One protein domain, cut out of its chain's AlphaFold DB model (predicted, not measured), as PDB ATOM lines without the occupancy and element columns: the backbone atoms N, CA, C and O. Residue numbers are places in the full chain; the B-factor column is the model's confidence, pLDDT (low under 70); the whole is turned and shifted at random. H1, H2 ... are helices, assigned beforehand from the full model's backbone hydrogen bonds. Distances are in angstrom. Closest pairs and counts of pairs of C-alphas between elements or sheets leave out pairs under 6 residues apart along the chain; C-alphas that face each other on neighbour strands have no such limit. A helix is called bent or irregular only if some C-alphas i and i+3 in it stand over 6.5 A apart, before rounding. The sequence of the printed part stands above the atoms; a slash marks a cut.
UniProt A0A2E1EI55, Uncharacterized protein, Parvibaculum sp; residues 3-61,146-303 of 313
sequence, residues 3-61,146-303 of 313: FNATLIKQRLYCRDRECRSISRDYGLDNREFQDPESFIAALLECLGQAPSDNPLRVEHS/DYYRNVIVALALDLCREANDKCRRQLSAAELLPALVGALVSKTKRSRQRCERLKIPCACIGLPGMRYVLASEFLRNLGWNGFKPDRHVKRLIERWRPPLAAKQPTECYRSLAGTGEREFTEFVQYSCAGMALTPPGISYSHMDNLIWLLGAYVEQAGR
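Overview. This is residues 3 to 61 and 146 to 303 of the 313 residues of an uncharacterized protein of Parvibaculum sp (UniProt A0A2E1EI55). Two groups of crossed helices sit end to end along the longest axis: in one, H1, H2 and H8 pack on H11 with H3 across H1; in the other, H4, H7 and H9 pack round H5, with H6 at the far end. H10 runs between the groups, packing on H5 and H8. You have 217 printed residues with eleven named helices, H1 to H11 in chain order, and no named strand; the class is all helix. The whole is compact, with a radius of gyration of the C-alphas of 18.1 A and spans of 55 by 40 by 30 A.

Arrangement. Start at H1, residues 5 to 13, which touches H11, residues 284 to 298, at a steep tilt of 40 degrees, the same way; their closest C-alphas, Leu 12 and Leu 294, are 6.5 A apart. H2, residues 16 to 26, touches H11 at residues 297 to 298 alone, closest at the C-alphas of Glu 18 and Tyr 297, 6.0 A. H3, residues 36 to 47, touches H1 with residues 36 to 40 alone, about perpendicular at 83 degrees; the closest C-alphas are Tyr 13 and Pro 36, 5.4 A. Past the cut, H4, residues 147 to 167, touches H5, residues 173 to 185, closest at C-alphas 156 and 180, 6.0 A. H6, residues 189 to 198, only just touches H4, with 3 pairs of C-alphas within 8 A, the closest Ala 154 and Leu 198, 7.2 A. H7, residues 212 to 221, touches H5, closest at C-alphas 181 and 215, 5.9 A. H8, residues 231 to 240, touches H11 about perpendicular at 89 degrees, closest at C-alphas 232 and 295, 5.1 A. H9, residues 251 to 257, touches H5, closest at C-alphas 183 and 257, 4.4 A. The hub is H10, residues 262 to 277, touching five helices; it touches H5 at a shallow tilt of 12 degrees, opposite ways, closest at C-alphas 178 and 268, 6.1 A. Every O i to N i+4 pair is within hydrogen-bond range except in H4, 15 of 17, and H5, 7 of 9.

Along the chain. Find C-alpha 5 at (32.637, -40.891, -20.410), where H1 begins. H4 runs 27.4 A from C-alpha 147 at (62.587, -59.549, -17.199). H5 is only just irregular, with C-alphas 175 and 178 6.51 A apart. H10 spans 22.5 A; H11 spans 20.2 A, ending at C-alpha 298, (38.447, -30.003, -12.880).

Size, cuts and confidence. The C-alphas farthest apart, Arg 31 and Glu 196, are 55.5 A apart. Residues 62 to 145 are not printed; C-alphas 61 and 146 are 7.1 A apart across that cut. The link from H6 to H7, 13 residues, is long. No printed residue has pLDDT under 70.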
ATOM      1  N   PHE A   3      30.448 -44.850 -15.404       97.38
ATOM      2  CA  PHE A   3      31.016 -43.533 -15.680       97.38
ATOM      3  C   PHE A   3      30.433 -42.954 -16.972       97.38
ATOM      4  O   PHE A   3      30.425 -43.602 -18.015       97.38
ATOM      5  N   ASN A   4      30.004 -41.697 -16.930       97.31
ATOM      6  CA  ASN A   4      29.568 -40.967 -18.110       97.31
ATOM      7  C   ASN A   4      30.793 -40.413 -18.854       97.31
ATOM      8  O   ASN A   4      31.186 -39.261 -18.658       97.31
ATOM      9  N   ALA A   5      31.422 -41.254 -19.680       96.69
ATOM     10  CA  ALA A   5      32.637 -40.891 -20.410       96.69
ATOM     11  C   ALA A   5      32.442 -39.624 -21.261       96.69
ATOM     12  O   ALA A   5      33.302 -38.747 -21.243       96.69
ATOM     13  N   THR A   6      31.294 -39.482 -21.927       96.06
ATOM     14  CA  THR A   6      30.956 -38.304 -22.740       96.06
ATOM     15  C   THR A   6      30.977 -37.021 -21.913       96.06
ATOM     16  O   THR A   6      31.662 -36.064 -22.271       96.06
ATOM     17  N   LEU A   7      30.292 -37.008 -20.765       96.31
ATOM     18  CA  LEU A   7      30.268 -35.849 -19.871       96.31
ATOM     19  C   LEU A   7      31.663 -35.526 -19.322       96.31
ATOM     20  O   LEU A   7      32.030 -34.358 -19.210       96.31
ATOM     21  N   ILE A   8      32.454 -36.547 -18.985       97.06
ATOM     22  CA  ILE A   8      33.820 -36.360 -18.484       97.06
ATOM     23  C   ILE A   8      34.693 -35.695 -19.553       97.06
ATOM     24  O   ILE A   8      35.328 -34.681 -19.266       97.06
ATOM     25  N   LYS A   9      34.679 -36.204 -20.792       96.44
ATOM     26  CA  LYS A   9      35.429 -35.621 -21.917       96.44
ATOM     27  C   LYS A   9      35.001 -34.179 -22.188       96.44
ATOM     28  O   LYS A   9      35.848 -33.294 -22.271       96.44
ATOM     29  N   GLN A  10      33.692 -33.915 -22.218       95.44
ATOM     30  CA  GLN A  10      33.159 -32.555 -22.350       95.44
ATOM     31  C   GLN A  10      33.668 -31.631 -21.240       95.44
ATOM     32  O   GLN A  10      34.014 -30.484 -21.498       95.44
ATOM     33  N   ARG A  11      33.750 -32.107 -19.996       94.88
ATOM     34  CA  ARG A  11      34.188 -31.284 -18.858       94.88
ATOM     35  C   ARG A  11      35.687 -31.004 -18.860       94.88
ATOM     36  O   ARG A  11      36.085 -29.945 -18.383       94.88
ATOM     37  N   LEU A  12      36.484 -31.910 -19.419       94.62
ATOM     38  CA  LEU A  12      37.914 -31.705 -19.650       94.62
ATOM     39  C   LEU A  12      38.183 -30.710 -20.791       94.62
ATOM     40  O   LEU A  12      39.124 -29.927 -20.692       94.62
ATOM     41  N   TYR A  13      37.347 -30.716 -21.836       93.56
ATOM     42  CA  TYR A  13      37.528 -29.884 -23.030       93.56
ATOM     43  C   TYR A  13      36.861 -28.500 -22.944       93.56
ATOM     44  O   TYR A  13      37.516 -27.484 -23.151       93.56
ATOM     45  N   CYS A  14      35.571 -28.423 -22.596       86.56
ATOM     46  CA  CYS A  14      34.753 -27.205 -22.732       86.56
ATOM     47  C   CYS A  14      35.071 -26.094 -21.718       86.56
ATOM     48  O   CYS A  14      34.379 -25.079 -21.672       86.56
ATOM     49  N   ARG A  15      36.064 -26.286 -20.850       81.19
ATOM     50  CA  ARG A  15      36.504 -25.259 -19.912       81.19
ATOM     51  C   ARG A  15      37.839 -24.695 -20.360       81.19
ATOM     52  O   ARG A  15      38.876 -25.310 -20.129       81.19
ATOM     53  N   ASP A  16      37.818 -23.494 -20.935       82.56
ATOM     54  CA  ASP A  16      38.996 -22.860 -21.544       82.56
ATOM     55  C   ASP A  16      40.232 -22.834 -20.647       82.56
ATOM     56  O   ASP A  16      41.361 -22.930 -21.126       82.56
ATOM     57  N   ARG A  17      40.057 -22.641 -19.338       89.75
ATOM     58  CA  ARG A  17      41.185 -22.590 -18.403       89.75
ATOM     59  C   ARG A  17      41.783 -23.979 -18.182       89.75
ATOM     60  O   ARG A  17      43.006 -24.128 -18.235       89.75
ATOM     61  N   GLU A  18      40.949 -24.966 -17.893       89.94
ATOM     62  CA  GLU A  18      41.352 -26.346 -17.646       89.94
ATOM     63  C   GLU A  18      41.920 -26.983 -18.919       89.94
ATOM     64  O   GLU A  18      43.030 -27.506 -18.868       89.94
ATOM     65  N   CYS A  19      41.254 -26.828 -20.066       91.00
ATOM     66  CA  CYS A  19      41.715 -27.314 -21.367       91.00
ATOM     67  C   CYS A  19      43.090 -26.741 -21.739       91.00
ATOM     68  O   CYS A  19      44.009 -27.499 -22.049       91.00
ATOM     69  N   ARG A  20      43.305 -25.422 -21.590       91.12
ATOM     70  CA  ARG A  20      44.636 -24.810 -21.790       91.12
ATOM     71  C   ARG A  20      45.683 -25.336 -20.813       91.12
ATOM     72  O   ARG A  20      46.840 -25.507 -21.188       91.12
ATOM     73  N   SER A  21      45.298 -25.582 -19.560       91.75
ATOM     74  CA  SER A  21      46.219 -26.103 -18.544       91.75
ATOM     75  C   SER A  21      46.645 -27.537 -18.850       91.75
ATOM     76  O   SER A  21      47.832 -27.832 -18.760       91.75
ATOM     77  N   ILE A  22      45.701 -28.397 -19.242       93.50
ATOM     78  CA  ILE A  22      45.976 -29.768 -19.684       93.50
ATOM     79  C   ILE A  22      46.847 -29.720 -20.939       93.50
ATOM     80  O   ILE A  22      47.915 -30.314 -20.955       93.50
ATOM     81  N   SER A  23      46.461 -28.943 -21.950       92.75
ATOM     82  CA  SER A  23      47.199 -28.869 -23.217       92.75
ATOM     83  C   SER A  23      48.656 -28.470 -23.005       92.75
ATOM     84  O   SER A  23      49.560 -29.186 -23.426       92.75
ATOM     85  N   ARG A  24      48.902 -27.412 -22.220       91.06
ATOM     86  CA  ARG A  24      50.261 -27.028 -21.821       91.06
ATOM     87  C   ARG A  24      50.984 -28.168 -21.115       91.06
ATOM     88  O   ARG A  24      52.147 -28.407 -21.412       91.06
ATOM     89  N   ASP A  25      50.332 -28.837 -20.166       90.75
ATOM     90  CA  ASP A  25      50.993 -29.845 -19.341       90.75
ATOM     91  C   ASP A  25      51.338 -31.139 -20.105       90.75
ATOM     92  O   ASP A  25      52.175 -31.913 -19.636       90.75
ATOM     93  N   TYR A  26      50.719 -31.344 -21.270       90.31
ATOM     94  CA  TYR A  26      50.915 -32.494 -22.154       90.31
ATOM     95  C   TYR A  26      51.587 -32.148 -23.488       90.31
ATOM     96  O   TYR A  26      51.773 -33.034 -24.314       90.31
ATOM     97  N   GLY A  27      51.994 -30.888 -23.685       88.75
ATOM     98  CA  GLY A  27      52.656 -30.447 -24.915       88.75
ATOM     99  C   GLY A  27      51.736 -30.405 -26.139       88.75
ATOM    100  O   GLY A  27      52.216 -30.555 -27.255       88.75
ATOM    101  N   LEU A  28      50.431 -30.217 -25.935       91.62
ATOM    102  CA  LEU A  28      49.427 -30.108 -26.994       91.62
ATOM    103  C   LEU A  28      49.136 -28.639 -27.334       91.62
ATOM    104  O   LEU A  28      49.104 -27.787 -26.437       91.62
ATOM    105  N   ASP A  29      48.830 -28.350 -28.602       89.69
ATOM    106  CA  ASP A  29      48.245 -27.070 -29.016       89.69
ATOM    107  C   ASP A  29      46.716 -27.174 -29.010       89.69
ATOM    108  O   ASP A  29      46.101 -27.810 -29.861       89.69
ATOM    109  N   ASN A  30      46.069 -26.523 -28.042       84.81
ATOM    110  CA  ASN A  30      44.620 -26.616 -27.866       84.81
ATOM    111  C   ASN A  30      43.807 -26.037 -29.038       84.81
ATOM    112  O   ASN A  30      42.600 -26.258 -29.092       84.81
ATOM    113  N   ARG A  31      44.435 -25.275 -29.944       86.06
ATOM    114  CA  ARG A  31      43.787 -24.701 -31.136       86.06
ATOM    115  C   ARG A  31      43.597 -25.717 -32.261       86.06
ATOM    116  O   ARG A  31      42.836 -25.443 -33.185       86.06
ATOM    117  N   GLU A  32      44.275 -26.859 -32.191       89.50
ATOM    118  CA  GLU A  32      44.203 -27.913 -33.210       89.50
ATOM    119  C   GLU A  32      42.956 -28.795 -33.068       89.50
ATOM    120  O   GLU A  32      42.598 -29.516 -33.998       89.50
ATOM    121  N   PHE A  33      42.259 -28.723 -31.932       91.31
ATOM    122  CA  PHE A  33      41.119 -29.586 -31.632       91.31
ATOM    123  C   PHE A  33      39.800 -28.836 -31.785       91.31
ATOM    124  O   PHE A  33      39.647 -27.713 -31.309       91.31
ATOM    125  N   GLN A  34      38.836 -29.477 -32.446       90.38
ATOM    126  CA  GLN A  34      37.503 -28.913 -32.680       90.38
ATOM    127  C   GLN A  34      36.448 -29.512 -31.746       90.38
ATOM    128  O   GLN A  34      35.375 -28.932 -31.567       90.38
ATOM    129  N   ASP A  35      36.750 -30.646 -31.116       93.62
ATOM    130  CA  ASP A  35      35.800 -31.419 -30.330       93.62
ATOM    131  C   ASP A  35      36.483 -32.172 -29.163       93.62
ATOM    132  O   ASP A  35      37.698 -32.391 -29.173       93.62
ATOM    133  N   PRO A  36      35.715 -32.590 -28.135       94.69
ATOM    134  CA  PRO A  36      36.265 -33.318 -26.995       94.69
ATOM    135  C   PRO A  36      36.898 -34.671 -27.334       94.69
ATOM    136  O   PRO A  36      37.755 -35.124 -26.582       94.69
ATOM    137  N   GLU A  37      36.467 -35.353 -28.395       94.94
ATOM    138  CA  GLU A  37      36.987 -36.679 -28.743       94.94
ATOM    139  C   GLU A  37      38.387 -36.569 -29.347       94.94
ATOM    140  O   GLU A  37      39.293 -37.263 -28.884       94.94
ATOM    141  N   SER A  38      38.595 -35.654 -30.300       94.75
ATOM    142  CA  SER A  38      39.913 -35.414 -30.904       94.75
ATOM    143  C   SER A  38      40.947 -34.939 -29.878       94.75
ATOM    144  O   SER A  38      42.057 -35.472 -29.836       94.75
ATOM    145  N   PHE A  39      40.564 -34.026 -28.979       94.88
ATOM    146  CA  PHE A  39      41.429 -33.576 -27.882       94.88
ATOM    147  C   PHE A  39      41.852 -34.726 -26.959       94.88
ATOM    148  O   PHE A  39      43.023 -34.878 -26.607       94.88
ATOM    149  N   ILE A  40      40.890 -35.558 -26.556       94.94
ATOM    150  CA  ILE A  40      41.136 -36.661 -25.628       94.94
ATOM    151  C   ILE A  40      41.941 -37.779 -26.293       94.94
ATOM    152  O   ILE A  40      42.798 -38.364 -25.634       94.94
ATOM    153  N   ALA A  41      41.722 -38.060 -27.579       93.62
ATOM    154  CA  ALA A  41      42.516 -39.030 -28.325       93.62
ATOM    155  C   ALA A  41      44.004 -38.638 -28.354       93.62
ATOM    156  O   ALA A  41      44.845 -39.444 -27.955       93.62
ATOM    157  N   ALA A  42      44.315 -37.385 -28.710       93.62
ATOM    158  CA  ALA A  42      45.689 -36.876 -28.717       93.62
ATOM    159  C   ALA A  42      46.330 -36.918 -27.319       93.62
ATOM    160  O   ALA A  42      47.475 -37.331 -27.148       93.62
ATOM    161  N   LEU A  43      45.567 -36.565 -26.282       92.75
ATOM    162  CA  LEU A  43      46.036 -36.629 -24.899       92.75
ATOM    163  C   LEU A  43      46.386 -38.058 -24.450       92.75
ATOM    164  O   LEU A  43      47.386 -38.273 -23.759       92.75
ATOM    165  N   LEU A  44      45.565 -39.039 -24.826       91.50
ATOM    166  CA  LEU A  44      45.786 -40.448 -24.494       91.50
ATOM    167  C   LEU A  44      46.967 -41.036 -25.281       91.50
ATOM    168  O   LEU A  44      47.711 -41.855 -24.733       91.50
ATOM    169  N   GLU A  45      47.200 -40.565 -26.505       91.56
ATOM    170  CA  GLU A  45      48.406 -40.869 -27.278       91.56
ATOM    171  C   GLU A  45      49.668 -40.336 -26.584       91.56
ATOM    172  O   GLU A  45      50.618 -41.095 -26.380       91.56
ATOM    173  N   CYS A  46      49.656 -39.088 -26.097       88.69
ATOM    174  CA  CYS A  46      50.778 -38.516 -25.340       88.69
ATOM    175  C   CYS A  46      51.109 -39.297 -24.059       88.69
ATOM    176  O   CYS A  46      52.278 -39.404 -23.676       88.69
ATOM    177  N   LEU A  47      50.096 -39.853 -23.385       88.25
ATOM    178  CA  LEU A  47      50.298 -40.712 -22.215       88.25
ATOM    179  C   LEU A  47      50.997 -42.031 -22.588       88.25
ATOM    180  O   LEU A  47      51.775 -42.557 -21.790       88.25
ATOM    181  N   GLY A  48      50.784 -42.543 -23.804       87.62
ATOM    182  CA  GLY A  48      51.462 -43.734 -24.320       87.62
ATOM    183  C   GLY A  48      51.078 -45.022 -23.585       87.62
ATOM    184  O   GLY A  48      51.930 -45.875 -23.349       87.62
ATOM    185  N   GLN A  49      49.809 -45.142 -23.185       89.19
ATOM    186  CA  GLN A  49      49.275 -46.250 -22.374       89.19
ATOM    187  C   GLN A  49      48.162 -47.028 -23.090       89.19
ATOM    188  O   GLN A  49      47.218 -47.510 -22.459       89.19
ATOM    189  N   ALA A  50      48.246 -47.128 -24.418       91.50
ATOM    190  CA  ALA A  50      47.331 -47.953 -25.193       91.50
ATOM    191  C   ALA A  50      47.468 -49.427 -24.756       91.50
ATOM    192  O   ALA A  50      48.578 -49.971 -24.793       91.50
ATOM    193  N   PRO A  51      46.381 -50.086 -24.315       93.94
ATOM    194  CA  PRO A  51      46.460 -51.485 -23.931       93.94
ATOM    195  C   PRO A  51      46.771 -52.380 -25.127       93.94
ATOM    196  O   PRO A  51      46.238 -52.183 -26.215       93.94
ATOM    197  N   SER A  52      47.588 -53.403 -24.907       93.88
ATOM    198  CA  SER A  52      47.788 -54.482 -25.869       93.88
ATOM    199  C   SER A  52      46.621 -55.468 -25.819       93.88
ATOM    200  O   SER A  52      46.099 -55.750 -24.739       93.88
ATOM    201  N   ASP A  53      46.286 -56.075 -26.959       89.50
ATOM    202  CA  ASP A  53      45.224 -57.091 -27.047       89.50
ATOM    203  C   ASP A  53      45.455 -58.266 -26.089       89.50
ATOM    204  O   ASP A  53      44.529 -58.782 -25.462       89.50
ATOM    205  N   ASN A  54      46.714 -58.693 -25.953       92.38
ATOM    206  CA  ASN A  54      47.099 -59.728 -25.007       92.38
ATOM    207  C   ASN A  54      48.506 -59.479 -24.440       92.38
ATOM    208  O   ASN A  54      49.488 -59.935 -25.035       92.38
ATOM    209  N   PRO A  55      48.633 -58.839 -23.263       94.94
ATOM    210  CA  PRO A  55      49.939 -58.523 -22.687       94.94
ATOM    211  C   PRO A  55      50.768 -59.771 -22.334       94.94
ATOM    212  O   PRO A  55      51.986 -59.674 -22.217       94.94
ATOM    213  N   LEU A  56      50.158 -60.959 -22.221       95.75
ATOM    214  CA  LEU A  56      50.874 -62.218 -21.963       95.75
ATOM    215  C   LEU A  56      51.632 -62.752 -23.188       95.75
ATOM    216  O   LEU A  56      52.426 -63.679 -23.047       95.75
ATOM    217  N   ARG A  57      51.353 -62.219 -24.384       94.50
ATOM    218  CA  ARG A  57      51.975 -62.636 -25.653       94.50
ATOM    219  C   ARG A  57      52.881 -61.572 -26.268       94.50
ATOM    220  O   ARG A  57      53.532 -61.858 -27.263       94.50
ATOM    221  N   VAL A  58      52.902 -60.364 -25.704       94.19
ATOM    222  CA  VAL A  58      53.773 -59.281 -26.168       94.19
ATOM    223  C   VAL A  58      55.211 -59.563 -25.745       94.19
ATOM    224  O   VAL A  58      55.458 -60.036 -24.634       94.19
ATOM    225  N   GLU A  59      56.160 -59.239 -26.617       94.25
ATOM    226  CA  GLU A  59      57.581 -59.229 -26.292       94.25
ATOM    227  C   GLU A  59      58.031 -57.789 -26.044       94.25
ATOM    228  O   GLU A  59      57.826 -56.909 -26.879       94.25
ATOM    229  N   HIS A  60      58.643 -57.547 -24.884       97.00
ATOM    230  CA  HIS A  60      59.240 -56.260 -24.540       97.00
ATOM    231  C   HIS A  60      60.732 -56.444 -24.313       97.00
ATOM    232  O   HIS A  60      61.139 -57.330 -23.561       97.00
ATOM    233  N   SER A  61      61.536 -55.580 -24.930       96.75
ATOM    234  CA  SER A  61      62.973 -55.512 -24.666       96.75
ATOM    235  C   SER A  61      63.253 -54.982 -23.257       96.75
ATOM    236  O   SER A  61      62.424 -54.279 -22.667       96.75
ATOM    237  N   ASP A 146      65.628 -60.473 -20.028       94.44
ATOM    238  CA  ASP A 146      64.288 -60.961 -20.377       94.44
ATOM    239  C   ASP A 146      63.272 -60.801 -19.229       94.44
ATOM    240  O   ASP A 146      62.363 -61.623 -19.069       94.44
ATOM    241  N   TYR A 147      63.414 -59.764 -18.394       96.56
ATOM    242  CA  TYR A 147      62.587 -59.549 -17.199       96.56
ATOM    243  C   TYR A 147      61.081 -59.647 -17.482       96.56
ATOM    244  O   TYR A 147      60.339 -60.269 -16.719       96.56
ATOM    245  N   TYR A 148      60.615 -59.072 -18.594       97.50
ATOM    246  CA  TYR A 148      59.197 -59.115 -18.947       97.50
ATOM    247  C   TYR A 148      58.691 -60.555 -19.095       97.50
ATOM    248  O   TYR A 148      57.709 -60.947 -18.466       97.50
ATOM    249  N   ARG A 149      59.396 -61.376 -19.874       96.25
ATOM    250  CA  ARG A 149      59.003 -62.763 -20.134       96.25
ATOM    251  C   ARG A 149      59.227 -63.651 -18.912       96.25
ATOM    252  O   ARG A 149      58.319 -64.366 -18.487       96.25
ATOM    253  N   ASN A 150      60.422 -63.578 -18.335       95.00
ATOM    254  CA  ASN A 150      60.870 -64.500 -17.295       95.00
ATOM    255  C   ASN A 150      60.294 -64.175 -15.916       95.00
ATOM    256  O   ASN A 150      60.188 -65.073 -15.089       95.00
ATOM    257  N   VAL A 151      59.899 -62.923 -15.663       95.56
ATOM    258  CA  VAL A 151      59.325 -62.508 -14.376       95.56
ATOM    259  C   VAL A 151      57.850 -62.161 -14.523       95.56
ATOM    260  O   VAL A 151      57.011 -62.839 -13.933       95.56
ATOM    261  N   ILE A 152      57.511 -61.133 -15.310       96.69
ATOM    262  CA  ILE A 152      56.141 -60.594 -15.372       96.69
ATOM    263  C   ILE A 152      55.171 -61.626 -15.965       96.69
ATOM    264  O   ILE A 152      54.188 -61.984 -15.312       96.69
ATOM    265  N   VAL A 153      55.449 -62.141 -17.166       96.88
ATOM    266  CA  VAL A 153      54.568 -63.097 -17.859       96.88
ATOM    267  C   VAL A 153      54.529 -64.441 -17.132       96.88
ATOM    268  O   VAL A 153      53.445 -64.977 -16.900       96.88
ATOM    269  N   ALA A 154      55.682 -64.974 -16.712       95.75
ATOM    270  CA  ALA A 154      55.743 -66.231 -15.965       95.75
ATOM    271  C   ALA A 154      54.906 -66.186 -14.672       95.75
ATOM    272  O   ALA A 154      54.127 -67.105 -14.398       95.75
ATOM    273  N   LEU A 155      55.018 -65.096 -13.904       95.06
ATOM    274  CA  LEU A 155      54.237 -64.898 -12.686       95.06
ATOM    275  C   LEU A 155      52.748 -64.709 -12.990       95.06
ATOM    276  O   LEU A 155      51.909 -65.281 -12.301       95.06
ATOM    277  N   ALA A 156      52.406 -63.952 -14.030       95.75
ATOM    278  CA  ALA A 156      51.025 -63.758 -14.449       95.75
ATOM    279  C   ALA A 156      50.337 -65.085 -14.825       95.75
ATOM    280  O   ALA A 156      49.240 -65.372 -14.347       95.75
ATOM    281  N   LEU A 157      51.005 -65.939 -15.606       95.81
ATOM    282  CA  LEU A 157      50.495 -67.262 -15.983       95.81
ATOM    283  C   LEU A 157      50.336 -68.199 -14.776       95.81
ATOM    284  O   LEU A 157      49.397 -68.994 -14.709       95.81
ATOM    285  N   ASP A 158      51.244 -68.124 -13.805       95.50
ATOM    286  CA  ASP A 158      51.121 -68.844 -12.536       95.50
ATOM    287  C   ASP A 158      49.926 -68.355 -11.706       95.50
ATOM    288  O   ASP A 158      49.147 -69.168 -11.209       95.50
ATOM    289  N   LEU A 159      49.709 -67.040 -11.638       95.38
ATOM    290  CA  LEU A 159      48.554 -66.448 -10.966       95.38
ATOM    291  C   LEU A 159      47.228 -66.818 -11.640       95.38
ATOM    292  O   LEU A 159      46.265 -67.090 -10.926       95.38
ATOM    293  N   CYS A 160      47.167 -66.895 -12.975       95.44
ATOM    294  CA  CYS A 160      45.989 -67.399 -13.692       95.44
ATOM    295  C   CYS A 160      45.643 -68.836 -13.281       95.44
ATOM    296  O   CYS A 160      44.483 -69.128 -12.991       95.44
ATOM    297  N   ARG A 161      46.648 -69.722 -13.221       94.56
ATOM    298  CA  ARG A 161      46.461 -71.112 -12.776       94.56
ATOM    299  C   ARG A 161      45.972 -71.166 -11.332       94.56
ATOM    300  O   ARG A 161      44.948 -71.777 -11.051       94.56
ATOM    301  N   GLU A 162      46.629 -70.437 -10.432       94.88
ATOM    302  CA  GLU A 162      46.215 -70.388  -9.028       94.88
ATOM    303  C   GLU A 162      44.810 -69.795  -8.832       94.88
ATOM    304  O   GLU A 162      44.097 -70.221  -7.924       94.88
ATOM    305  N   ALA A 163      44.399 -68.822  -9.651       95.00
ATOM    306  CA  ALA A 163      43.060 -68.240  -9.590       95.00
ATOM    307  C   ALA A 163      41.989 -69.269  -9.973       95.00
ATOM    308  O   ALA A 163      40.968 -69.379  -9.287       95.00
ATOM    309  N   ASN A 164      42.251 -70.066 -11.010       94.25
ATOM    310  CA  ASN A 164      41.365 -71.149 -11.410       94.25
ATOM    311  C   ASN A 164      41.272 -72.224 -10.316       94.25
ATOM    312  O   ASN A 164      40.178 -72.574  -9.882       94.25
ATOM    313  N   ASP A 165      42.414 -72.670  -9.795       92.25
ATOM    314  CA  ASP A 165      42.465 -73.788  -8.851       92.25
ATOM    315  C   ASP A 165      41.914 -73.418  -7.466       92.25
ATOM    316  O   ASP A 165      41.173 -74.186  -6.851       92.25
ATOM    317  N   LYS A 166      42.275 -72.236  -6.949       88.06
ATOM    318  CA  LYS A 166      41.966 -71.836  -5.564       88.06
ATOM    319  C   LYS A 166      40.724 -70.972  -5.454       88.06
ATOM    320  O   LYS A 166      39.990 -71.095  -4.480       88.06
ATOM    321  N   CYS A 167      40.508 -70.074  -6.415       89.81
ATOM    322  CA  CYS A 167      39.366 -69.164  -6.386       89.81
ATOM    323  C   CYS A 167      38.209 -69.621  -7.274       89.81
ATOM    324  O   CYS A 167      37.157 -68.988  -7.217       89.81
ATOM    325  N   ARG A 168      38.392 -70.660  -8.107       91.62
ATOM    326  CA  ARG A 168      37.421 -71.072  -9.139       91.62
ATOM    327  C   ARG A 168      37.012 -69.900 -10.038       91.62
ATOM    328  O   ARG A 168      35.843 -69.738 -10.375       91.62
ATOM    329  N   ARG A 169      37.982 -69.041 -10.375       90.31
ATOM    330  CA  ARG A 169      37.788 -67.854 -11.216       90.31
ATOM    331  C   ARG A 169      38.797 -67.834 -12.349       90.31
ATOM    332  O   ARG A 169      40.000 -67.896 -12.113       90.31
ATOM    333  N   GLN A 170      38.297 -67.640 -13.562       91.62
ATOM    334  CA  GLN A 170      39.114 -67.270 -14.706       91.62
ATOM    335  C   GLN A 170      39.213 -65.743 -14.746       91.62
ATOM    336  O   GLN A 170      38.212 -65.064 -14.956       91.62
ATOM    337  N   LEU A 171      40.404 -65.207 -14.483       91.31
ATOM    338  CA  LEU A 171      40.648 -63.766 -14.536       91.31
ATOM    339  C   LEU A 171      41.013 -63.362 -15.965       91.31
ATOM    340  O   LEU A 171      41.899 -63.967 -16.574       91.31
ATOM    341  N   SER A 172      40.371 -62.316 -16.480       91.38
ATOM    342  CA  SER A 172      40.855 -61.606 -17.668       91.38
ATOM    343  C   SER A 172      42.228 -60.966 -17.405       91.38
ATOM    344  O   SER A 172      42.627 -60.783 -16.254       91.38
ATOM    345  N   ALA A 173      42.960 -60.570 -18.454       90.00
ATOM    346  CA  ALA A 173      44.255 -59.890 -18.292       90.00
ATOM    347  C   ALA A 173      44.152 -58.619 -17.423       90.00
ATOM    348  O   ALA A 173      45.053 -58.319 -16.643       90.00
ATOM    349  N   ALA A 174      43.024 -57.911 -17.510       91.44
ATOM    350  CA  ALA A 174      42.774 -56.730 -16.699       91.44
ATOM    351  C   ALA A 174      42.487 -57.046 -15.230       91.44
ATOM    352  O   ALA A 174      43.021 -56.391 -14.338       91.44
ATOM    353  N   GLU A 175      41.685 -58.078 -14.964       93.19
ATOM    354  CA  GLU A 175      41.461 -58.556 -13.599       93.19
ATOM    355  C   GLU A 175      42.721 -59.196 -13.010       93.19
ATOM    356  O   GLU A 175      42.893 -59.221 -11.799       93.19
ATOM    357  N   LEU A 176      43.642 -59.690 -13.834       95.12
ATOM    358  CA  LEU A 176      44.908 -60.242 -13.366       95.12
ATOM    359  C   LEU A 176      45.861 -59.164 -12.836       95.12
ATOM    360  O   LEU A 176      46.633 -59.438 -11.913       95.12
ATOM    361  N   LEU A 177      45.800 -57.943 -13.381       96.56
ATOM    362  CA  LEU A 177      46.738 -56.870 -13.051       96.56
ATOM    363  C   LEU A 177      46.811 -56.590 -11.538       96.56
ATOM    364  O   LEU A 177      47.927 -56.569 -11.018       96.56
ATOM    365  N   PRO A 178      45.703 -56.450 -10.778       96.62
ATOM    366  CA  PRO A 178      45.800 -56.249  -9.336       96.62
ATOM    367  C   PRO A 178      46.503 -57.389  -8.586       96.62
ATOM    368  O   PRO A 178      47.292 -57.131  -7.676       96.62
ATOM    369  N   ALA A 179      46.267 -58.647  -8.977       95.38
ATOM    370  CA  ALA A 179      46.948 -59.798  -8.382       95.38
ATOM    371  C   ALA A 179      48.453 -59.785  -8.690       95.38
ATOM    372  O   ALA A 179      49.270 -60.037  -7.802       95.38
ATOM    373  N   LEU A 180      48.810 -59.457  -9.934       96.12
ATOM    374  CA  LEU A 180      50.190 -59.357 -10.398       96.12
ATOM    375  C   LEU A 180      50.948 -58.235  -9.680       96.12
ATOM    376  O   LEU A 180      52.035 -58.469  -9.157       96.12
ATOM    377  N   VAL A 181      50.339 -57.051  -9.568       96.69
ATOM    378  CA  VAL A 181      50.855 -55.924  -8.776       96.69
ATOM    379  C   VAL A 181      51.125 -56.358  -7.336       96.69
ATOM    380  O   VAL A 181      52.215 -56.125  -6.814       96.69
ATOM    381  N   GLY A 182      50.164 -57.032  -6.700       95.25
ATOM    382  CA  GLY A 182      50.328 -57.542  -5.341       95.25
ATOM    383  C   GLY A 182      51.499 -58.517  -5.214       95.25
ATOM    384  O   GLY A 182      52.329 -58.365  -4.322       95.25
ATOM    385  N   ALA A 183      51.606 -59.481  -6.129       93.38
ATOM    386  CA  ALA A 183      52.660 -60.492  -6.108       93.38
ATOM    387  C   ALA A 183      54.066 -59.918  -6.373       93.38
ATOM    388  O   ALA A 183      55.034 -60.401  -5.784       93.38
ATOM    389  N   LEU A 184      54.182 -58.892  -7.224       93.94
ATOM    390  CA  LEU A 184      55.449 -58.220  -7.536       93.94
ATOM    391  C   LEU A 184      55.904 -57.264  -6.422       93.94
ATOM    392  O   LEU A 184      57.099 -57.160  -6.149       93.94
ATOM    393  N   VAL A 185      54.970 -56.563  -5.771       94.00
ATOM    394  CA  VAL A 185      55.287 -55.600  -4.700       94.00
ATOM    395  C   VAL A 185      55.523 -56.308  -3.364       94.00
ATOM    396  O   VAL A 185      56.460 -55.971  -2.634       94.00
ATOM    397  N   SER A 186      54.690 -57.292  -3.018       84.94
ATOM    398  CA  SER A 186      54.765 -57.959  -1.721       84.94
ATOM    399  C   SER A 186      55.840 -59.048  -1.722       84.94
ATOM    400  O   SER A 186      55.724 -60.078  -2.382       84.94
ATOM    401  N   LYS A 187      56.888 -58.867  -0.913       81.06
ATOM    402  CA  LYS A 187      57.995 -59.830  -0.736       81.06
ATOM    403  C   LYS A 187      57.664 -60.916   0.299       81.06
ATOM    404  O   LYS A 187      58.398 -61.119   1.266       81.06
ATOM    405  N   THR A 188      56.527 -61.585   0.126       84.94
ATOM    406  CA  THR A 188      55.993 -62.557   1.100       84.94
ATOM    407  C   THR A 188      56.672 -63.929   0.986       84.94
ATOM    408  O   THR A 188      57.344 -64.226  -0.004       84.94
ATOM    409  N   LYS A 189      56.450 -64.817   1.972       86.50
ATOM    410  CA  LYS A 189      56.855 -66.237   1.880       86.50
ATOM    411  C   LYS A 189      56.270 -66.906   0.631       86.50
ATOM    412  O   LYS A 189      56.963 -67.669  -0.032       86.50
ATOM    413  N   ARG A 190      55.019 -66.582   0.289       86.75
ATOM    414  CA  ARG A 190      54.349 -67.101  -0.909       86.75
ATOM    415  C   ARG A 190      55.040 -66.621  -2.180       86.75
ATOM    416  O   ARG A 190      55.260 -67.426  -3.074       86.75
ATOM    417  N   SER A 191      55.432 -65.347  -2.234       82.88
ATOM    418  CA  SER A 191      56.198 -64.814  -3.362       82.88
ATOM    419  C   SER A 191      57.500 -65.596  -3.540       82.88
ATOM    420  O   SER A 191      57.731 -66.079  -4.639       82.88
ATOM    421  N   ARG A 192      58.265 -65.854  -2.463       84.69
ATOM    422  CA  ARG A 192      59.498 -66.678  -2.503       84.69
ATOM    423  C   ARG A 192      59.265 -68.090  -3.043       84.69
ATOM    424  O   ARG A 192      59.972 -68.526  -3.943       84.69
ATOM    425  N   GLN A 193      58.225 -68.767  -2.559       89.62
ATOM    426  CA  GLN A 193      57.848 -70.100  -3.044       89.62
ATOM    427  C   GLN A 193      57.493 -70.097  -4.538       89.62
ATOM    428  O   GLN A 193      57.787 -71.059  -5.246       89.62
ATOM    429  N   ARG A 194      56.875 -69.017  -5.042       89.88
ATOM    430  CA  ARG A 194      56.661 -68.853  -6.487       89.88
ATOM    431  C   ARG A 194      57.965 -68.663  -7.236       89.88
ATOM    432  O   ARG A 194      58.113 -69.276  -8.284       89.88
ATOM    433  N   CYS A 195      58.894 -67.861  -6.710       87.56
ATOM    434  CA  CYS A 195      60.214 -67.682  -7.319       87.56
ATOM    435  C   CYS A 195      60.884 -69.039  -7.540       87.56
ATOM    436  O   CYS A 195      61.276 -69.360  -8.654       87.56
ATOM    437  N   GLU A 196      60.935 -69.855  -6.487       91.12
ATOM    438  CA  GLU A 196      61.543 -71.185  -6.505       91.12
ATOM    439  C   GLU A 196      60.846 -72.105  -7.514       91.12
ATOM    440  O   GLU A 196      61.499 -72.681  -8.385       91.12
ATOM    441  N   ARG A 197      59.509 -72.188  -7.459       92.75
ATOM    442  CA  ARG A 197      58.712 -73.022  -8.374       92.75
ATOM    443  C   ARG A 197      58.885 -72.621  -9.838       92.75
ATOM    444  O   ARG A 197      58.956 -73.488 -10.705       92.75
ATOM    445  N   LEU A 198      58.920 -71.320 -10.114       93.25
ATOM    446  CA  LEU A 198      59.036 -70.763 -11.462       93.25
ATOM    447  C   LEU A 198      60.493 -70.601 -11.911       93.25
ATOM    448  O   LEU A 198      60.729 -70.144 -13.024       93.25
ATOM    449  N   LYS A 199      61.465 -70.978 -11.065       93.06
ATOM    450  CA  LYS A 199      62.905 -70.783 -11.291       93.06
ATOM    451  C   LYS A 199      63.275 -69.323 -11.588       93.06
ATOM    452  O   LYS A 199      64.226 -69.054 -12.315       93.06
ATOM    453  N   ILE A 200      62.536 -68.379 -11.008       90.69
ATOM    454  CA  ILE A 200      62.844 -66.952 -11.088       90.69
ATOM    455  C   ILE A 200      63.873 -66.642  -9.998       90.69
ATOM    456  O   ILE A 200      63.582 -66.880  -8.820       90.69
ATOM    457  N   PRO A 201      65.055 -66.094 -10.328       85.75
ATOM    458  CA  PRO A 201      66.020 -65.713  -9.306       85.75
ATOM    459  C   PRO A 201      65.403 -64.702  -8.334       85.75
ATOM    460  O   PRO A 201      64.816 -63.709  -8.757       85.75
ATOM    461  N   CYS A 202      65.559 -64.905  -7.024       75.88
ATOM    462  CA  CYS A 202      64.978 -64.008  -6.015       75.88
ATOM    463  C   CYS A 202      65.433 -62.545  -6.170       75.88
ATOM    464  O   CYS A 202      64.673 -61.630  -5.863       75.88
ATOM    465  N   ALA A 203      66.654 -62.320  -6.673       79.94
ATOM    466  CA  ALA A 203      67.177 -60.989  -6.985       79.94
ATOM    467  C   ALA A 203      66.408 -60.293  -8.121       79.94
ATOM    468  O   ALA A 203      66.383 -59.067  -8.182       79.94
ATOM    469  N   CYS A 204      65.746 -61.071  -8.982       83.56
ATOM    470  CA  CYS A 204      64.938 -60.584 -10.092       83.56
ATOM    471  C   CYS A 204      63.501 -60.234  -9.678       83.56
ATOM    472  O   CYS A 204      62.686 -59.908 -10.532       83.56
ATOM    473  N   ILE A 205      63.145 -60.326  -8.391       80.06
ATOM    474  CA  ILE A 205      61.772 -60.088  -7.937       80.06
ATOM    475  C   ILE A 205      61.659 -58.812  -7.117       80.06
ATOM    476  O   ILE A 205      62.338 -58.593  -6.110       80.06
ATOM    477  N   GLY A 206      60.725 -57.976  -7.559       85.31
ATOM    478  CA  GLY A 206      60.420 -56.685  -6.975       85.31
ATOM    479  C   GLY A 206      60.319 -55.603  -8.035       85.31
ATOM    480  O   GLY A 206      60.781 -55.763  -9.161       85.31
ATOM    481  N   LEU A 207      59.738 -54.483  -7.626       95.25
ATOM    482  CA  LEU A 207      59.619 -53.274  -8.427       95.25
ATOM    483  C   LEU A 207      60.315 -52.140  -7.658       95.25
ATOM    484  O   LEU A 207      59.698 -51.544  -6.767       95.25
ATOM    485  N   PRO A 208      61.623 -51.900  -7.886       96.38
ATOM    486  CA  PRO A 208      62.364 -50.867  -7.170       96.38
ATOM    487  C   PRO A 208      61.626 -49.521  -7.149       96.38
ATOM    488  O   PRO A 208      61.209 -49.013  -8.186       96.38
ATOM    489  N   GLY A 209      61.443 -48.961  -5.949       96.06
ATOM    490  CA  GLY A 209      60.775 -47.668  -5.741       96.06
ATOM    491  C   GLY A 209      59.250 -47.669  -5.900       96.06
ATOM    492  O   GLY A 209      58.630 -46.634  -5.680       96.06
ATOM    493  N   MET A 210      58.619 -48.799  -6.233       97.06
ATOM    494  CA  MET A 210      57.194 -48.831  -6.567       97.06
ATOM    495  C   MET A 210      56.357 -49.533  -5.496       97.06
ATOM    496  O   MET A 210      56.587 -50.690  -5.137       97.06
ATOM    497  N   ARG A 211      55.331 -48.827  -5.014       95.31
ATOM    498  CA  ARG A 211      54.177 -49.417  -4.310       95.31
ATOM    499  C   ARG A 211      53.061 -49.720  -5.314       95.31
ATOM    500  O   ARG A 211      53.237 -49.518  -6.512       95.31
ATOM    501  N   TYR A 212      51.907 -50.187  -4.842       96.81
ATOM    502  CA  TYR A 212      50.846 -50.743  -5.692       96.81
ATOM    503  C   TYR A 212      50.368 -49.809  -6.817       96.81
ATOM    504  O   TYR A 212      50.207 -50.250  -7.951       96.81
ATOM    505  N   VAL A 213      50.204 -48.510  -6.540       96.62
ATOM    506  CA  VAL A 213      49.761 -47.527  -7.549       96.62
ATOM    507  C   VAL A 213      50.807 -47.347  -8.657       96.62
ATOM    508  O   VAL A 213      50.463 -47.426  -9.832       96.62
ATOM    509  N   LEU A 214      52.085 -47.160  -8.306       96.88
ATOM    510  CA  LEU A 214      53.156 -47.013  -9.302       96.88
ATOM    511  C   LEU A 214      53.454 -48.323 -10.034       96.88
ATOM    512  O   LEU A 214      53.757 -48.300 -11.218       96.88
ATOM    513  N   ALA A 215      53.330 -49.462  -9.355       97.81
ATOM    514  CA  ALA A 215      53.446 -50.778  -9.971       97.81
ATOM    515  C   ALA A 215      52.355 -51.006 -11.031       97.81
ATOM    516  O   ALA A 215      52.635 -51.538 -12.101       97.81
ATOM    517  N   SER A 216      51.124 -50.572 -10.747       97.88
ATOM    518  CA  SER A 216      50.029 -50.579 -11.720       97.88
ATOM    519  C   SER A 216      50.334 -49.656 -12.906       97.88
ATOM    520  O   SER A 216      50.193 -50.078 -14.050       97.88
ATOM    521  N   GLU A 217      50.852 -48.447 -12.659       97.38
ATOM    522  CA  GLU A 217      51.276 -47.538 -13.734       97.38
ATOM    523  C   GLU A 217      52.384 -48.124 -14.614       97.38
ATOM    524  O   GLU A 217      52.318 -48.050 -15.837       97.38
ATOM    525  N   PHE A 218      53.384 -48.751 -13.999       98.06
ATOM    526  CA  PHE A 218      54.462 -49.436 -14.701       98.06
ATOM    527  C   PHE A 218      53.931 -50.521 -15.648       98.06
ATOM    528  O   PHE A 218      54.325 -50.564 -16.811       98.06
ATOM    529  N   LEU A 219      52.998 -51.359 -15.187       98.06
ATOM    530  CA  LEU A 219      52.389 -52.385 -16.038       98.06
ATOM    531  C   LEU A 219      51.524 -51.773 -17.151       98.06
ATOM    532  O   LEU A 219      51.538 -52.275 -18.273       98.06
ATOM    533  N   ARG A 220      50.821 -50.665 -16.888       97.44
ATOM    534  CA  ARG A 220      50.069 -49.929 -17.922       97.44
ATOM    535  C   ARG A 220      50.979 -49.349 -19.004       97.44
ATOM    536  O   ARG A 220      50.649 -49.451 -20.181       97.44
ATOM    537  N   ASN A 221      52.156 -48.844 -18.633       97.12
ATOM    538  CA  ASN A 221      53.189 -48.407 -19.586       97.12
ATOM    539  C   ASN A 221      53.747 -49.565 -20.443       97.12
ATOM    540  O   ASN A 221      54.359 -49.323 -21.482       97.12
ATOM    541  N   LEU A 222      53.533 -50.816 -20.022       97.50
ATOM    542  CA  LEU A 222      53.847 -52.037 -20.773       97.50
ATOM    543  C   LEU A 222      52.642 -52.595 -21.550       97.50
ATOM    544  O   LEU A 222      52.710 -53.711 -22.066       97.50
ATOM    545  N   GLY A 223      51.541 -51.845 -21.631       96.44
ATOM    546  CA  GLY A 223      50.347 -52.225 -22.384       96.44
ATOM    547  C   GLY A 223      49.357 -53.094 -21.608       96.44
ATOM    548  O   GLY A 223      48.418 -53.627 -22.199       96.44
ATOM    549  N   TRP A 224      49.506 -53.256 -20.290       97.62
ATOM    550  CA  TRP A 224      48.472 -53.926 -19.505       97.62
ATOM    551  C   TRP A 224      47.251 -53.025 -19.330       97.62
ATOM    552  O   TRP A 224      47.358 -51.907 -18.830       97.62
ATOM    553  N   ASN A 225      46.068 -53.539 -19.662       96.19
ATOM    554  CA  ASN A 225      44.821 -52.856 -19.344       96.19
ATOM    555  C   ASN A 225      44.554 -52.957 -17.836       96.19
ATOM    556  O   ASN A 225      44.369 -54.049 -17.313       96.19
ATOM    557  N   GLY A 226      44.502 -51.835 -17.133       93.19
ATOM    558  CA  GLY A 226      44.216 -51.819 -15.703       93.19
ATOM    559  C   GLY A 226      43.666 -50.488 -15.234       93.19
ATOM    560  O   GLY A 226      43.942 -49.444 -15.829       93.19
ATOM    561  N   PHE A 227      42.896 -50.546 -14.151       94.81
ATOM    562  CA  PHE A 227      42.428 -49.376 -13.419       94.81
ATOM    563  C   PHE A 227      43.418 -49.099 -12.276       94.81
ATOM    564  O   PHE A 227      43.714 -50.005 -11.492       94.81
ATOM    565  N   LYS A 228      43.971 -47.886 -12.192       94.75
ATOM    566  CA  LYS A 228      45.030 -47.490 -11.251       94.75
ATOM    567  C   LYS A 228      44.458 -46.465 -10.262       94.75
ATOM    568  O   LYS A 228      44.611 -45.257 -10.443       94.75
ATOM    569  N   PRO A 229      43.864 -46.917  -9.149       91.94
ATOM    570  CA  PRO A 229      43.191 -46.019  -8.225       91.94
ATOM    571  C   PRO A 229      44.189 -45.229  -7.370       91.94
ATOM    572  O   PRO A 229      44.549 -45.630  -6.260       91.94
ATOM    573  N   ASP A 230      44.639 -44.088  -7.877       94.31
ATOM    574  CA  ASP A 230      45.398 -43.117  -7.098       94.31
ATOM    575  C   ASP A 230      44.479 -42.288  -6.176       94.31
ATOM    576  O   ASP A 230      43.269 -42.508  -6.092       94.31
ATOM    577  N   ARG A 231      45.040 -41.312  -5.456       94.38
ATOM    578  CA  ARG A 231      44.259 -40.474  -4.531       94.38
ATOM    579  C   ARG A 231      43.131 -39.680  -5.209       94.38
ATOM    580  O   ARG A 231      42.110 -39.447  -4.568       94.38
ATOM    581  N   HIS A 232      43.311 -39.248  -6.459       95.50
ATOM    582  CA  HIS A 232      42.316 -38.466  -7.193       95.50
ATOM    583  C   HIS A 232      41.148 -39.369  -7.573       95.50
ATOM    584  O   HIS A 232      39.996 -39.055  -7.276       95.50
ATOM    585  N   VAL A 233      41.466 -40.533  -8.134       96.25
ATOM    586  CA  VAL A 233      40.495 -41.548  -8.540       96.25
ATOM    587  C   VAL A 233      39.709 -42.084  -7.338       96.25
ATOM    588  O   VAL A 233      38.479 -42.077  -7.361       96.25
ATOM    589  N   LYS A 234      40.399 -42.482  -6.256       96.25
ATOM    590  CA  LYS A 234      39.767 -42.978  -5.019       96.25
ATOM    591  C   LYS A 234      38.756 -41.980  -4.459       96.25
ATOM    592  O   LYS A 234      37.607 -42.333  -4.217       96.25
ATOM    593  N   ARG A 235      39.173 -40.719  -4.314       96.06
ATOM    594  CA  ARG A 235      38.325 -39.638  -3.795       96.06
ATOM    595  C   ARG A 235      37.066 -39.442  -4.640       96.06
ATOM    596  O   ARG A 235      35.988 -39.262  -4.085       96.06
ATOM    597  N   LEU A 236      37.196 -39.448  -5.966       96.19
ATOM    598  CA  LEU A 236      36.055 -39.231  -6.855       96.19
ATOM    599  C   LEU A 236      35.074 -40.411  -6.840       96.19
ATOM    600  O   LEU A 236      33.867 -40.189  -6.754       96.19
ATOM    601  N   ILE A 237      35.570 -41.652  -6.825       95.38
ATOM    602  CA  ILE A 237      34.719 -42.842  -6.664       95.38
ATOM    603  C   ILE A 237      33.955 -42.787  -5.335       95.38
ATOM    604  O   ILE A 237      32.742 -43.002  -5.321       95.38
ATOM    605  N   GLU A 238      34.639 -42.454  -4.237       94.19
ATOM    606  CA  GLU A 238      34.023 -42.368  -2.907       94.19
ATOM    607  C   GLU A 238      32.976 -41.252  -2.823       94.19
ATOM    608  O   GLU A 238      31.982 -41.383  -2.120       94.19
ATOM    609  N   ARG A 239      33.155 -40.168  -3.585       93.69
ATOM    610  CA  ARG A 239      32.176 -39.081  -3.662       93.69
ATOM    611  C   ARG A 239      30.917 -39.484  -4.427       93.69
ATOM    612  O   ARG A 239      29.818 -39.150  -3.997       93.69
ATOM    613  N   TRP A 240      31.057 -40.145  -5.574       94.12
ATOM    614  CA  TRP A 240      29.912 -40.399  -6.459       94.12
ATOM    615  C   TRP A 240      29.169 -41.695  -6.158       94.12
ATOM    616  O   TRP A 240      27.984 -41.802  -6.473       94.12
ATOM    617  N   ARG A 241      29.841 -42.695  -5.576       92.00
ATOM    618  CA  ARG A 241      29.213 -43.984  -5.258       92.00
ATOM    619  C   ARG A 241      29.735 -44.619  -3.962       92.00
ATOM    620  O   ARG A 241      30.160 -45.780  -3.987       92.00
ATOM    621  N   PRO A 242      29.654 -43.929  -2.813       84.44
ATOM    622  CA  PRO A 242      29.877 -44.591  -1.528       84.44
ATOM    623  C   PRO A 242      28.771 -45.648  -1.304       84.44
ATOM    624  O   PRO A 242      27.613 -45.372  -1.635       84.44
ATOM    625  N   PRO A 243      29.029 -46.873  -0.786       86.81
ATOM    626  CA  PRO A 243      30.282 -47.517  -0.360       86.81
ATOM    627  C   PRO A 243      30.795 -48.577  -1.372       86.81
ATOM    628  O   PRO A 243      31.142 -49.699  -0.986       86.81
ATOM    629  N   LEU A 244      30.766 -48.301  -2.685       89.31
ATOM    630  CA  LEU A 244      31.018 -49.313  -3.726       89.31
ATOM    631  C   LEU A 244      32.354 -50.044  -3.545       89.31
ATOM    632  O   LEU A 244      32.397 -51.266  -3.698       89.31
ATOM    633  N   ALA A 245      33.424 -49.311  -3.230       85.50
ATOM    634  CA  ALA A 245      34.760 -49.872  -3.059       85.50
ATOM    635  C   ALA A 245      34.801 -50.901  -1.918       85.50
ATOM    636  O   ALA A 245      35.316 -52.004  -2.095       85.50
ATOM    637  N   ALA A 246      34.167 -50.598  -0.781       87.88
ATOM    638  CA  ALA A 246      34.130 -51.486   0.381       87.88
ATOM    639  C   ALA A 246      33.420 -52.826   0.107       87.88
ATOM    640  O   ALA A 246      33.684 -53.811   0.791       87.88
ATOM    641  N   LYS A 247      32.541 -52.878  -0.903       91.00
ATOM    642  CA  LYS A 247      31.794 -54.083  -1.297       91.00
ATOM    643  C   LYS A 247      32.535 -54.973  -2.303       91.00
ATOM    644  O   LYS A 247      32.025 -56.036  -2.648       91.00
ATOM    645  N   GLN A 248      33.699 -54.556  -2.805       92.31
ATOM    646  CA  GLN A 248      34.416 -55.319  -3.828       92.31
ATOM    647  C   GLN A 248      35.084 -56.581  -3.254       92.31
ATOM    648  O   GLN A 248      35.629 -56.545  -2.148       92.31
ATOM    649  N   PRO A 249      35.096 -57.701  -4.001       86.75
ATOM    650  CA  PRO A 249      35.645 -58.962  -3.519       86.75
ATOM    651  C   PRO A 249      37.180 -58.951  -3.542       86.75
ATOM    652  O   PRO A 249      37.799 -59.134  -4.589       86.75
ATOM    653  N   THR A 250      37.813 -58.797  -2.376       93.81
ATOM    654  CA  THR A 250      39.284 -58.744  -2.258       93.81
ATOM    655  C   THR A 250      39.944 -60.081  -1.936       93.81
ATOM    656  O   THR A 250      41.152 -60.215  -2.103       93.81
ATOM    657  N   GLU A 251      39.190 -61.063  -1.441       94.06
ATOM    658  CA  GLU A 251      39.769 -62.264  -0.823       94.06
ATOM    659  C   GLU A 251      40.603 -63.093  -1.803       94.06
ATOM    660  O   GLU A 251      41.745 -63.448  -1.509       94.06
ATOM    661  N   CYS A 252      40.089 -63.310  -3.018       93.81
ATOM    662  CA  CYS A 252      40.856 -64.003  -4.049       93.81
ATOM    663  C   CYS A 252      42.169 -63.266  -4.357       93.81
ATOM    664  O   CYS A 252      43.228 -63.886  -4.379       93.81
ATOM    665  N   TYR A 253      42.134 -61.939  -4.508       95.44
ATOM    666  CA  TYR A 253      43.329 -61.138  -4.784       95.44
ATOM    667  C   TYR A 253      44.346 -61.177  -3.650       95.44
ATOM    668  O   TYR A 253      45.539 -61.293  -3.912       95.44
ATOM    669  N   ARG A 254      43.898 -61.118  -2.392       94.69
ATOM    670  CA  ARG A 254      44.766 -61.231  -1.209       94.69
ATOM    671  C   ARG A 254      45.427 -62.596  -1.131       94.69
ATOM    672  O   ARG A 254      46.639 -62.675  -0.927       94.69
ATOM    673  N   SER A 255      44.661 -63.662  -1.371       93.56
ATOM    674  CA  SER A 255      45.210 -65.012  -1.475       93.56
ATOM    675  C   SER A 255      46.237 -65.080  -2.603       93.56
ATOM    676  O   SER A 255      47.377 -65.472  -2.364       93.56
ATOM    677  N   LEU A 256      45.891 -64.635  -3.811       93.50
ATOM    678  CA  LEU A 256      46.792 -64.635  -4.958       93.50
ATOM    679  C   LEU A 256      48.056 -63.811  -4.704       93.50
ATOM    680  O   LEU A 256      49.145 -64.318  -4.925       93.50
ATOM    681  N   ALA A 257      47.976 -62.601  -4.170       92.75
ATOM    682  CA  ALA A 257      49.155 -61.796  -3.858       92.75
ATOM    683  C   ALA A 257      49.959 -62.345  -2.661       92.75
ATOM    684  O   ALA A 257      51.148 -62.066  -2.526       92.75
ATOM    685  N   GLY A 258      49.329 -63.147  -1.798       92.25
ATOM    686  CA  GLY A 258      49.935 -63.661  -0.572       92.25
ATOM    687  C   GLY A 258      50.099 -62.601   0.517       92.25
ATOM    688  O   GLY A 258      50.930 -62.782   1.404       92.25
ATOM    689  N   THR A 259      49.340 -61.503   0.455       92.44
ATOM    690  CA  THR A 259      49.416 -60.393   1.415       92.44
ATOM    691  C   THR A 259      48.041 -60.003   1.957       92.44
ATOM    692  O   THR A 259      47.022 -60.060   1.267       92.44
ATOM    693  N   GLY A 260      48.028 -59.597   3.226       90.62
ATOM    694  CA  GLY A 260      46.885 -58.996   3.909       90.62
ATOM    695  C   GLY A 260      47.040 -57.499   4.158       90.62
ATOM    696  O   GLY A 260      46.278 -56.952   4.949       90.62
ATOM    697  N   GLU A 261      48.032 -56.849   3.542       94.62
ATOM    698  CA  GLU A 261      48.288 -55.421   3.731       94.62
ATOM    699  C   GLU A 261      47.034 -54.582   3.429       94.62
ATOM    700  O   GLU A 261      46.356 -54.765   2.410       94.62
ATOM    701  N   ARG A 262      46.739 -53.623   4.317       94.75
ATOM    702  CA  ARG A 262      45.595 -52.712   4.163       94.75
ATOM    703  C   ARG A 262      45.682 -51.916   2.864       94.75
ATOM    704  O   ARG A 262      44.684 -51.781   2.169       94.75
ATOM    705  N   GLU A 263      46.875 -51.430   2.525       95.44
ATOM    706  CA  GLU A 263      47.115 -50.662   1.299       95.44
ATOM    707  C   GLU A 263      46.830 -51.498   0.039       95.44
ATOM    708  O   GLU A 263      46.202 -51.001  -0.893       95.44
ATOM    709  N   PHE A 264      47.212 -52.783   0.028       96.56
ATOM    710  CA  PHE A 264      46.879 -53.691  -1.074       96.56
ATOM    711  C   PHE A 264      45.373 -53.927  -1.178       96.56
ATOM    712  O   PHE A 264      44.803 -53.874  -2.264       96.56
ATOM    713  N   THR A 265      44.724 -54.170  -0.038       96.38
ATOM    714  CA  THR A 265      43.276 -54.396   0.028       96.38
ATOM    715  C   THR A 265      42.522 -53.193  -0.535       96.38
ATOM    716  O   THR A 265      41.666 -53.357  -1.399       96.38
ATOM    717  N   GLU A 266      42.897 -51.983  -0.118       96.25
ATOM    718  CA  GLU A 266      42.321 -50.743  -0.632       96.25
ATOM    719  C   GLU A 266      42.599 -50.568  -2.135       96.25
ATOM    720  O   GLU A 266      41.698 -50.240  -2.903       96.25
ATOM    721  N   PHE A 267      43.828 -50.829  -2.589       97.44
ATOM    722  CA  PHE A 267      44.166 -50.790  -4.013       97.44
ATOM    723  C   PHE A 267      43.270 -51.722  -4.844       97.44
ATOM    724  O   PHE A 267      42.726 -51.294  -5.862       97.44
ATOM    725  N   VAL A 268      43.047 -52.962  -4.399       97.31
ATOM    726  CA  VAL A 268      42.151 -53.911  -5.081       97.31
ATOM    727  C   VAL A 268      40.710 -53.408  -5.074       97.31
ATOM    728  O   VAL A 268      40.067 -53.412  -6.120       97.31
ATOM    729  N   GLN A 269      40.208 -52.935  -3.929       97.12
ATOM    730  CA  GLN A 269      38.836 -52.436  -3.799       97.12
ATOM    731  C   GLN A 269      38.528 -51.345  -4.818       97.12
ATOM    732  O   GLN A 269      37.546 -51.434  -5.553       97.12
ATOM    733  N   TYR A 270      39.384 -50.334  -4.913       97.69
ATOM    734  CA  TYR A 270      39.146 -49.248  -5.853       97.69
ATOM    735  C   TYR A 270      39.449 -49.632  -7.304       97.69
ATOM    736  O   TYR A 270      38.785 -49.118  -8.201       97.69
ATOM    737  N   SER A 271      40.377 -50.565  -7.552       97.38
ATOM    738  CA  SER A 271      40.618 -51.084  -8.907       97.38
ATOM    739  C   SER A 271      39.371 -51.802  -9.426       97.38
ATOM    740  O   SER A 271      38.884 -51.491 -10.508       97.38
ATOM    741  N   CYS A 272      38.795 -52.700  -8.620       96.62
ATOM    742  CA  CYS A 272      37.568 -53.416  -8.967       96.62
ATOM    743  C   CYS A 272      36.356 -52.481  -9.068       96.62
ATOM    744  O   CYS A 272      35.550 -52.636  -9.981       96.62
ATOM    745  N   ALA A 273      36.238 -51.484  -8.184       96.88
ATOM    746  CA  ALA A 273      35.162 -50.496  -8.270       96.88
ATOM    747  C   ALA A 273      35.245 -49.678  -9.566       96.88
ATOM    748  O   ALA A 273      34.230 -49.478 -10.227       96.88
ATOM    749  N   GLY A 274      36.448 -49.248  -9.953       96.88
ATOM    750  CA  GLY A 274      36.685 -48.542 -11.208       96.88
ATOM    751  C   GLY A 274      36.382 -49.390 -12.442       96.88
ATOM    752  O   GLY A 274      35.694 -48.926 -13.349       96.88
ATOM    753  N   MET A 275      36.809 -50.658 -12.446       96.12
ATOM    754  CA  MET A 275      36.461 -51.617 -13.502       96.12
ATOM    755  C   MET A 275      34.943 -51.800 -13.615       96.12
ATOM    756  O   MET A 275      34.398 -51.691 -14.705       96.12
ATOM    757  N   ALA A 276      34.245 -51.991 -12.490       95.50
ATOM    758  CA  ALA A 276      32.791 -52.161 -12.456       95.50
ATOM    759  C   ALA A 276      32.010 -50.910 -12.897       95.50
ATOM    760  O   ALA A 276      30.854 -51.008 -13.301       95.50
ATOM    761  N   LEU A 277      32.621 -49.730 -12.783       96.44
ATOM    762  CA  LEU A 277      32.059 -48.463 -13.242       96.44
ATOM    763  C   LEU A 277      32.423 -48.139 -14.696       96.44
ATOM    764  O   LEU A 277      31.823 -47.234 -15.265       96.44
ATOM    765  N   THR A 278      33.392 -48.822 -15.300       96.94
ATOM    766  CA  THR A 278      33.840 -48.509 -16.663       96.94
ATOM    767  C   THR A 278      32.810 -48.989 -17.694       96.94
ATOM    768  O   THR A 278      32.418 -50.156 -17.643       96.94
ATOM    769  N   PRO A 279      32.363 -48.127 -18.631       96.25
ATOM    770  CA  PRO A 279      31.436 -48.529 -19.684       96.25
ATOM    771  C   PRO A 279      32.015 -49.588 -20.636       96.25
ATOM    772  O   PRO A 279      33.224 -49.581 -20.896       96.25
ATOM    773  N   PRO A 280      31.171 -50.454 -21.229       93.62
ATOM    774  CA  PRO A 280      31.582 -51.352 -22.303       93.62
ATOM    775  C   PRO A 280      32.221 -50.589 -23.469       93.62
ATOM    776  O   PRO A 280      31.820 -49.474 -23.793       93.62
ATOM    777  N   GLY A 281      33.216 -51.198 -24.116       92.69
ATOM    778  CA  GLY A 281      33.915 -50.603 -25.262       92.69
ATOM    779  C   GLY A 281      34.995 -49.575 -24.904       92.69
ATOM    780  O   GLY A 281      35.738 -49.155 -25.786       92.69
ATOM    781  N   ILE A 282      35.145 -49.206 -23.628       95.00
ATOM    782  CA  ILE A 282      36.233 -48.344 -23.149       95.00
ATOM    783  C   ILE A 282      37.204 -49.188 -22.323       95.00
ATOM    784  O   ILE A 282      36.799 -49.941 -21.438       95.00
ATOM    785  N   SER A 283      38.506 -49.072 -22.594       95.69
ATOM    786  CA  SER A 283      39.509 -49.754 -21.774       95.69
ATOM    787  C   SER A 283      39.579 -49.149 -20.369       95.69
ATOM    788  O   SER A 283      39.375 -47.948 -20.171       95.69
ATOM    789  N   TYR A 284      39.919 -49.964 -19.371       96.75
ATOM    790  CA  TYR A 284      40.034 -49.506 -17.988       96.75
ATOM    791  C   TYR A 284      41.126 -48.452 -17.836       96.75
ATOM    792  O   TYR A 284      40.939 -47.494 -17.097       96.75
ATOM    793  N   SER A 285      42.229 -48.582 -18.575       95.69
ATOM    794  CA  SER A 285      43.288 -47.572 -18.580       95.69
ATOM    795  C   SER A 285      42.860 -46.255 -19.226       95.69
ATOM    796  O   SER A 285      43.246 -45.203 -18.725       95.69
ATOM    797  N   HIS A 286      42.035 -46.273 -20.279       95.88
ATOM    798  CA  HIS A 286      41.438 -45.039 -20.799       95.88
ATOM    799  C   HIS A 286      40.534 -44.383 -19.763       95.88
ATOM    800  O   HIS A 286      40.679 -43.194 -19.482       95.88
ATOM    801  N   MET A 287      39.618 -45.153 -19.178       97.19
ATOM    802  CA  MET A 287      38.669 -44.608 -18.216       97.19
ATOM    803  C   MET A 287      39.380 -44.072 -16.965       97.19
ATOM    804  O   MET A 287      39.082 -42.968 -16.519       97.19
ATOM    805  N   ASP A 288      40.375 -44.792 -16.446       97.00
ATOM    806  CA  ASP A 288      41.229 -44.339 -15.345       97.00
ATOM    807  C   ASP A 288      41.901 -42.996 -15.655       97.00
ATOM    808  O   ASP A 288      41.787 -42.066 -14.858       97.00
ATOM    809  N   ASN A 289      42.514 -42.855 -16.838       95.94
ATOM    810  CA  ASN A 289      43.162 -41.609 -17.252       95.94
ATOM    811  C   ASN A 289      42.177 -40.438 -17.306       95.94
ATOM    812  O   ASN A 289      42.498 -39.348 -16.833       95.94
ATOM    813  N   LEU A 290      40.956 -40.659 -17.799       96.88
ATOM    814  CA  LEU A 290      39.911 -39.633 -17.809       96.88
ATOM    815  C   LEU A 290      39.497 -39.207 -16.396       96.88
ATOM    816  O   LEU A 290      39.391 -38.011 -16.122       96.88
ATOM    817  N   ILE A 291      39.281 -40.160 -15.484       97.19
ATOM    818  CA  ILE A 291      38.917 -39.852 -14.092       97.19
ATOM    819  C   ILE A 291      40.067 -39.153 -13.368       97.19
ATOM    820  O   ILE A 291      39.841 -38.200 -12.618       97.19
ATOM    821  N   TRP A 292      41.297 -39.594 -13.607       95.94
ATOM    822  CA  TRP A 292      42.488 -38.978 -13.047       95.94
ATOM    823  C   TRP A 292      42.645 -37.526 -13.524       95.94
ATOM    824  O   TRP A 292      42.764 -36.628 -12.688       95.94
ATOM    825  N   LEU A 293      42.540 -37.269 -14.835       95.25
ATOM    826  CA  LEU A 293      42.566 -35.919 -15.415       95.25
ATOM    827  C   LEU A 293      41.470 -35.043 -14.810       95.25
ATOM    828  O   LEU A 293      41.726 -33.912 -14.388       95.25
ATOM    829  N   LEU A 294      40.254 -35.581 -14.704       96.50
ATOM    830  CA  LEU A 294      39.129 -34.862 -14.125       96.50
ATOM    831  C   LEU A 294      39.427 -34.474 -12.672       96.50
ATOM    832  O   LEU A 294      39.259 -33.314 -12.309       96.50
ATOM    833  N   GLY A 295      39.935 -35.396 -11.853       96.12
ATOM    834  CA  GLY A 295      40.271 -35.129 -10.452       96.12
ATOM    835  C   GLY A 295      41.508 -34.257 -10.228       96.12
ATOM    836  O   GLY A 295      41.656 -33.680  -9.142       96.12
ATOM    837  N   ALA A 296      42.396 -34.169 -11.218       93.75
ATOM    838  CA  ALA A 296      43.595 -33.341 -11.181       93.75
ATOM    839  C   ALA A 296      43.327 -31.895 -11.638       93.75
ATOM    840  O   ALA A 296      43.872 -30.960 -11.043       93.75
ATOM    841  N   TYR A 297      42.468 -31.698 -12.645       94.00
ATOM    842  CA  TYR A 297      42.272 -30.394 -13.292       94.00
ATOM    843  C   TYR A 297      40.907 -29.750 -13.030       94.00
ATOM    844  O   TYR A 297      40.854 -28.533 -12.885       94.00
ATOM    845  N   VAL A 298      39.826 -30.530 -12.934       95.25
ATOM    846  CA  VAL A 298      38.447 -30.003 -12.880       95.25
ATOM    847  C   VAL A 298      37.852 -30.147 -11.480       95.25
ATOM    848  O   VAL A 298      37.496 -29.165 -10.838       95.25
ATOM    849  N   GLU A 299      37.777 -31.376 -10.982       95.88
ATOM    850  CA  GLU A 299      37.202 -31.747  -9.689       95.88
ATOM    851  C   GLU A 299      38.318 -31.839  -8.640       95.88
ATOM    852  O   GLU A 299      38.620 -32.906  -8.103       95.88
ATOM    853  N   GLN A 300      39.019 -30.724  -8.412       94.75
ATOM    854  CA  GLN A 300      40.156 -30.653  -7.488       94.75
ATOM    855  C   GLN A 300      39.727 -30.774  -6.018       94.75
ATOM    856  O   GLN A 300      38.588 -30.485  -5.668       94.75
ATOM    857  N   ALA A 301      40.670 -31.156  -5.146       94.56
ATOM    858  CA  ALA A 301      40.392 -31.378  -3.722       94.56
ATOM    859  C   ALA A 301      39.831 -30.116  -3.060       94.56
ATOM    860  O   ALA A 301      40.473 -29.067  -3.123       94.56
ATOM    861  N   GLY A 302      38.666 -30.223  -2.420       94.25
ATOM    862  CA  GLY A 302      38.000 -29.098  -1.758       94.25
ATOM    863  C   GLY A 302      37.394 -28.074  -2.725       94.25
ATOM    864  O   GLY A 302      36.987 -26.997  -2.296       94.25
ATOM    865  N   ARG A 303      37.366 -28.378  -4.025       93.12
ATOM    866  CA  ARG A 303      36.778 -27.554  -5.093       93.12
ATOM    867  C   ARG A 303      35.868 -28.379  -6.003       93.12
ATOM    868  O   ARG A 303      35.570 -27.961  -7.120       93.12
TER     869      ARG A 303